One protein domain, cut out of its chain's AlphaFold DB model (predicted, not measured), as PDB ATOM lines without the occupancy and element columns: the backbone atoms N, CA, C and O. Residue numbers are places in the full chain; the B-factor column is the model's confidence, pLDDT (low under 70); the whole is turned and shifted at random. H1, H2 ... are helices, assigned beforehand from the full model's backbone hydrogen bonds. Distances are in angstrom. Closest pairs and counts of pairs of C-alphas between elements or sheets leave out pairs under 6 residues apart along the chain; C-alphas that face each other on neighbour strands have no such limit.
ATOM      1  N   GLN A   2      34.106   3.797  -3.106       64.62
ATOM      2  CA  GLN A   2      33.857   4.363  -1.777       64.62
ATOM      3  C   GLN A   2      34.990   5.355  -1.499       64.62
ATOM      4  O   GLN A   2      36.150   4.955  -1.476       64.62
ATOM      5  N   ASP A   3      34.658   6.641  -1.426       81.12
ATOM      6  CA  ASP A   3      35.629   7.716  -1.236       81.12
ATOM      7  C   ASP A   3      35.805   7.998   0.257       81.12
ATOM      8  O   ASP A   3      34.821   8.138   0.991       81.12
ATOM      9  N   TYR A   4      37.056   8.095   0.701       86.19
ATOM     10  CA  TYR A   4      37.381   8.340   2.102       86.19
ATOM     11  C   TYR A   4      36.821   9.681   2.608       86.19
ATOM     12  O   TYR A   4      36.361   9.776   3.747       86.19
ATOM     13  N   GLY A   5      36.770  10.713   1.760       87.56
ATOM     14  CA  GLY A   5      36.195  12.011   2.108       87.56
ATOM     15  C   GLY A   5      34.694  11.939   2.397       87.56
ATOM     16  O   GLY A   5      34.220  12.547   3.361       87.56
ATOM     17  N   ASN A   6      33.948  11.149   1.620       87.69
ATOM     18  CA  ASN A   6      32.524  10.906   1.881       87.69
ATOM     19  C   ASN A   6      32.305  10.171   3.210       87.69
ATOM     20  O   ASN A   6      31.427  10.569   3.979       87.69
ATOM     21  N   TYR A   7      33.137   9.170   3.513       87.75
ATOM     22  CA  TYR A   7      33.111   8.461   4.795       87.75
ATOM     23  C   TYR A   7      33.370   9.406   5.980       87.75
ATOM     24  O   TYR A   7      32.596   9.445   6.934       87.75
ATOM     25  N   VAL A   8      34.402  10.252   5.905       88.88
ATOM     26  CA  VAL A   8      34.711  11.218   6.975       88.88
ATOM     27  C   VAL A   8      33.562  12.206   7.187       88.88
ATOM     28  O   VAL A   8      33.244  12.553   8.325       88.88
ATOM     29  N   ASN A   9      32.923  12.668   6.110       90.38
ATOM     30  CA  ASN A   9      31.780  13.571   6.209       90.38
ATOM     31  C   ASN A   9      30.571  12.881   6.861       90.38
ATOM     32  O   ASN A   9      29.946  13.452   7.754       90.38
ATOM     33  N   HIS A  10      30.291  11.632   6.477       89.69
ATOM     34  CA  HIS A  10      29.269  10.808   7.116       89.69
ATOM     35  C   HIS A  10      29.535  10.658   8.620       89.69
ATOM     36  O   HIS A  10      28.670  11.001   9.428       89.69
ATOM     37  N   MET A  11      30.751  10.249   8.992       91.12
ATOM     38  CA  MET A  11      31.162  10.090  10.386       91.12
ATOM     39  C   MET A  11      30.995  11.386  11.173       91.12
ATOM     40  O   MET A  11      30.389  11.384  12.229       91.12
ATOM     41  N   ARG A  12      31.424  12.531  10.641       88.75
ATOM     42  CA  ARG A  12      31.262  13.815  11.346       88.75
ATOM     43  C   ARG A  12      29.802  14.234  11.531       88.75
ATOM     44  O   ARG A  12      29.496  14.915  12.502       88.75
ATOM     45  N   ARG A  13      28.912  13.871  10.602       91.69
ATOM     46  CA  ARG A  13      27.487  14.248  10.647       91.69
ATOM     47  C   ARG A  13      26.652  13.327  11.530       91.69
ATOM     48  O   ARG A  13      25.772  13.808  12.232       91.69
ATOM     49  N   HIS A  14      26.904  12.025  11.461       89.62
ATOM     50  CA  HIS A  14      26.089  11.003  12.125       89.62
ATOM     51  C   HIS A  14      26.750  10.419  13.374       89.62
ATOM     52  O   HIS A  14      26.060   9.927  14.264       89.62
ATOM     53  N   HIS A  15      28.076  10.509  13.457       88.38
ATOM     54  CA  HIS A  15      28.899   9.980  14.540       88.38
ATOM     55  C   HIS A  15      29.917  11.027  15.046       88.38
ATOM     56  O   HIS A  15      31.110  10.732  15.088       88.38
ATOM     57  N   PRO A  16      29.491  12.251  15.429       85.19
ATOM     58  CA  PRO A  16      30.411  13.327  15.817       85.19
ATOM     59  C   PRO A  16      31.296  12.975  17.023       85.19
ATOM     60  O   PRO A  16      32.424  13.453  17.110       85.19
ATOM     61  N   ASP A  17      30.816  12.109  17.917       89.50
ATOM     62  CA  ASP A  17      31.559  11.619  19.084       89.50
ATOM     63  C   ASP A  17      32.542  10.483  18.760       89.50
ATOM     64  O   ASP A  17      33.337  10.087  19.611       89.50
ATOM     65  N   THR A  18      32.495   9.926  17.545       85.56
ATOM     66  CA  THR A  18      33.386   8.839  17.122       85.56
ATOM     67  C   THR A  18      34.388   9.354  16.090       85.56
ATOM     68  O   THR A  18      33.987   9.801  15.014       85.56
ATOM     69  N   PRO A  19      35.703   9.272  16.355       86.12
ATOM     70  CA  PRO A  19      36.690   9.662  15.363       86.12
ATOM     71  C   PRO A  19      36.601   8.730  14.140       86.12
ATOM     72  O   PRO A  19      36.570   7.508  14.312       86.12
ATOM     73  N   PRO A  20      36.566   9.272  12.906       87.88
ATOM     74  CA  PRO A  20      36.629   8.449  11.703       87.88
ATOM     75  C   PRO A  20      37.945   7.664  11.670       87.88
ATOM     76  O   PRO A  20      38.984   8.151  12.126       87.88
ATOM     77  N   MET A  21      37.911   6.455  11.106       87.81
ATOM     78  CA  MET A  21      39.125   5.663  10.890       87.81
ATOM     79  C   MET A  21      40.051   6.333   9.867       87.81
ATOM     80  O   MET A  21      39.613   7.200   9.117       87.81
ATOM     81  N   THR A  22      41.327   5.941   9.819       89.12
ATOM     82  CA  THR A  22      42.258   6.478   8.813       89.12
ATOM     83  C   THR A  22      41.933   5.943   7.418       89.12
ATOM     84  O   THR A  22      41.330   4.880   7.285       89.12
ATOM     85  N   GLU A  23      42.395   6.626   6.368       87.75
ATOM     86  CA  GLU A  23      42.212   6.176   4.980       87.75
ATOM     87  C   GLU A  23      42.696   4.731   4.785       87.75
ATOM     88  O   GLU A  23      41.981   3.890   4.246       87.75
ATOM     89  N   ARG A  24      43.871   4.390   5.323       87.25
ATOM     90  CA  ARG A  24      44.417   3.029   5.252       87.25
ATOM     91  C   ARG A  24      43.495   1.996   5.903       87.25
ATOM     92  O   ARG A  24      43.311   0.910   5.352       87.25
ATOM     93  N   ASP A  25      42.950   2.313   7.075       86.19
ATOM     94  CA  ASP A  25      42.047   1.411   7.792       86.19
ATOM     95  C   ASP A  25      40.713   1.265   7.056       86.19
ATOM     96  O   ASP A  25      40.210   0.150   6.953       86.19
ATOM     97  N   PHE A  26      40.206   2.345   6.453       86.50
ATOM     98  CA  PHE A  26      39.013   2.328   5.606       86.50
ATOM     99  C   PHE A  26      39.203   1.466   4.354       86.50
ATOM    100  O   PHE A  26      38.370   0.619   4.035       86.50
ATOM    101  N   HIS A  27      40.342   1.607   3.675       84.44
ATOM    102  CA  HIS A  27      40.681   0.770   2.527       84.44
ATOM    103  C   HIS A  27      40.757  -0.710   2.913       84.44
ATOM    104  O   HIS A  27      40.195  -1.558   2.216       84.44
ATOM    105  N   ARG A  28      41.408  -1.030   4.038       85.19
ATOM    106  CA  ARG A  28      41.454  -2.401   4.556       85.19
ATOM    107  C   ARG A  28      40.056  -2.909   4.908       85.19
ATOM    108  O   ARG A  28      39.720  -4.015   4.507       85.19
ATOM    109  N   TYR A  29      39.232  -2.091   5.555       82.19
ATOM    110  CA  TYR A  29      37.846  -2.418   5.878       82.19
ATOM    111  C   TYR A  29      37.029  -2.767   4.627       82.19
ATOM    112  O   TYR A  29      36.366  -3.802   4.593       82.19
ATOM    113  N   CYS A  30      37.128  -1.972   3.556       81.81
ATOM    114  CA  CYS A  30      36.470  -2.278   2.284       81.81
ATOM    115  C   CYS A  30      36.972  -3.589   1.655       81.81
ATOM    116  O   CYS A  30      36.190  -4.313   1.036       81.81
ATOM    117  N   LEU A  31      38.266  -3.896   1.787       81.25
ATOM    118  CA  LEU A  31      38.846  -5.145   1.288       81.25
ATOM    119  C   LEU A  31      38.370  -6.354   2.102       81.25
ATOM    120  O   LEU A  31      37.954  -7.349   1.513       81.25
ATOM    121  N   GLU A  32      38.374  -6.257   3.431       77.12
ATOM    122  CA  GLU A  32      37.897  -7.311   4.334       77.12
ATOM    123  C   GLU A  32      36.391  -7.554   4.177       77.12
ATOM    124  O   GLU A  32      35.958  -8.703   4.129       77.12
ATOM    125  N   ALA A  33      35.594  -6.495   4.000       72.75
ATOM    126  CA  ALA A  33      34.163  -6.610   3.717       72.75
ATOM    127  C   ALA A  33      33.879  -7.320   2.380       72.75
ATOM    128  O   ALA A  33      32.856  -7.988   2.236       72.75
ATOM    129  N   ARG A  34      34.778  -7.191   1.393       69.81
ATOM    130  CA  ARG A  34      34.652  -7.838   0.078       69.81
ATOM    131  C   ARG A  34      35.138  -9.290   0.075       69.81
ATOM    132  O   ARG A  34      34.644 -10.081  -0.726       69.81
ATOM    133  N   PHE A  35      36.080  -9.636   0.948       67.94
ATOM    134  CA  PHE A  35      36.649 -10.978   1.077       67.94
ATOM    135  C   PHE A  35      36.609 -11.424   2.546       67.94
ATOM    136  O   PHE A  35      37.631 -11.361   3.235       67.94
ATOM    137  N   PRO A  36      35.438 -11.861   3.048       64.12
ATOM    138  CA  PRO A  36      35.272 -12.252   4.441       64.12
ATOM    139  C   PRO A  36      35.963 -13.600   4.700       64.12
ATOM    140  O   PRO A  36      35.338 -14.653   4.716       64.12
ATOM    141  N   SER A  37      37.281 -13.582   4.891       61.56
ATOM    142  CA  SER A  37      38.077 -14.787   5.176       61.56
ATOM    143  C   SER A  37      38.076 -15.173   6.662       61.56
ATOM    144  O   SER A  37      38.731 -16.141   7.045       61.56
ATOM    145  N   LYS A  38      37.376 -14.426   7.528       56.06
ATOM    146  CA  LYS A  38      37.265 -14.715   8.963       56.06
ATOM    147  C   LYS A  38      35.831 -14.529   9.445       56.06
ATOM    148  O   LYS A  38      35.185 -13.555   9.076       56.06
ATOM    149  N   ASP A  39      35.404 -15.430  10.329       53.59
ATOM    150  CA  ASP A  39      34.127 -15.482  11.071       53.59
ATOM    151  C   ASP A  39      33.942 -14.291  12.050       53.59
ATOM    152  O   ASP A  39      33.462 -14.408  13.174       53.59
ATOM    153  N   GLY A  40      34.407 -13.103  11.667       52.34
ATOM    154  CA  GLY A  40      34.311 -11.890  12.455       52.34
ATOM    155  C   GLY A  40      32.960 -11.250  12.214       52.34
ATOM    156  O   GLY A  40      32.742 -10.642  11.169       52.34
ATOM    157  N   LYS A  41      32.058 -11.355  13.192       50.84
ATOM    158  CA  LYS A  41      30.874 -10.496  13.290       50.84
ATOM    159  C   LYS A  41      31.326  -9.047  13.079       50.84
ATOM    160  O   LYS A  41      31.919  -8.463  13.985       50.84
ATOM    161  N   LEU A  42      31.060  -8.486  11.895       55.25
ATOM    162  CA  LEU A  42      31.231  -7.064  11.593       55.25
ATOM    163  C   LEU A  42      30.189  -6.308  12.432       55.25
ATOM    164  O   LEU A  42      29.083  -5.988  11.999       55.25
ATOM    165  N   GLY A  43      30.488  -6.171  13.719       52.84
ATOM    166  CA  GLY A  43      29.594  -5.622  14.716       52.84
ATOM    167  C   GLY A  43      29.503  -4.113  14.566       52.84
ATOM    168  O   GLY A  43      30.169  -3.402  15.301       52.84
ATOM    169  N   LYS A  44      28.593  -3.666  13.695       56.88
ATOM    170  CA  LYS A  44      28.018  -2.307  13.639       56.88
ATOM    171  C   LYS A  44      28.880  -1.195  12.995       56.88
ATOM    172  O   LYS A  44      30.098  -1.276  12.947       56.88
ATOM    173  N   CYS A  45      28.123  -0.231  12.438       52.78
ATOM    174  CA  CYS A  45      28.369   0.731  11.336       52.78
ATOM    175  C   CYS A  45      29.420   0.334  10.275       52.78
ATOM    176  O   CYS A  45      30.590   0.685  10.373       52.78
ATOM    177  N   PRO A  46      28.933  -0.351   9.222       61.41
ATOM    178  CA  PRO A  46      29.377  -0.306   7.820       61.41
ATOM    179  C   PRO A  46      28.711   0.834   7.026       61.41
ATOM    180  O   PRO A  46      28.223   0.637   5.911       61.41
ATOM    181  N   CYS A  47      28.636   2.001   7.656       56.69
ATOM    182  CA  CYS A  47      28.404   3.299   7.053       56.69
ATOM    183  C   CYS A  47      29.723   4.101   7.136       56.69
ATOM    184  O   CYS A  47      29.907   4.986   6.283       56.69
TER     185      CYS A  47
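What this domain is: This is residues 2 to 47 of the 47 residues of the protein "Hypothetical small protein yjiX" of Yersinia enterocolitica subsp. palearctica serotype O:3 (strain DSM 13030 / CIP 106945 / Y11) (UniProt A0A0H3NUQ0). Two helices make an L, with their first residues at the corner, and a long tail without a named element turns back from the far end of H2 toward H1 in a wide, open loop. The link between the helices folds back from the end of H1 to that corner, and residues 34 to 39 stick out at the far end of the model. The printed part has 46 residues, with H1 and then H2 along the chain and no named strand; its class is all helix, 23 residues being in the named helices. It is only just compact, close to loose, with a radius of gyration of the C-alphas of 11.2 A, and elongated, spanning 31 by 19 by 13 A.

Where its parts are: Start at Gln 2 and find C-alpha 4 at (37.381, 8.340, 2.102); from there H1, residues 4 to 14, runs 15.3 A to C-alpha 14. After it, find C-alpha 23 at (42.212, 6.176, 4.980), where H2, residues 23 to 34, begins; it runs 16.7 A to C-alpha 34 at (34.652, -7.838, 0.078). Residues 35 to 47 follow, with no named element, to C-alpha 47 at (28.404, 3.299, 7.053).

How they stand to each other: Look first at Tyr 4 and Glu 23, whose C-alphas, 6.0 A apart, are the closest of H1 and H2. The two helices are close but not clearly touching, with 2 pairs of C-alphas within 8 A. Their lines are about perpendicular, at 89 degrees. In H1 and H2 you will find every O i to N i+4 pair within hydrogen-bond range.

The domain as a whole: The two C-alphas farthest apart are those of Arg 13 and Ser 37, 31.4 A. The printed part has no cut, and the link from H1 to H2, 8 residues, is short. In the B-factor column, the mean pLDDT of the printed part is 77.2; residue 2 and residues 34 to 47 are under 70.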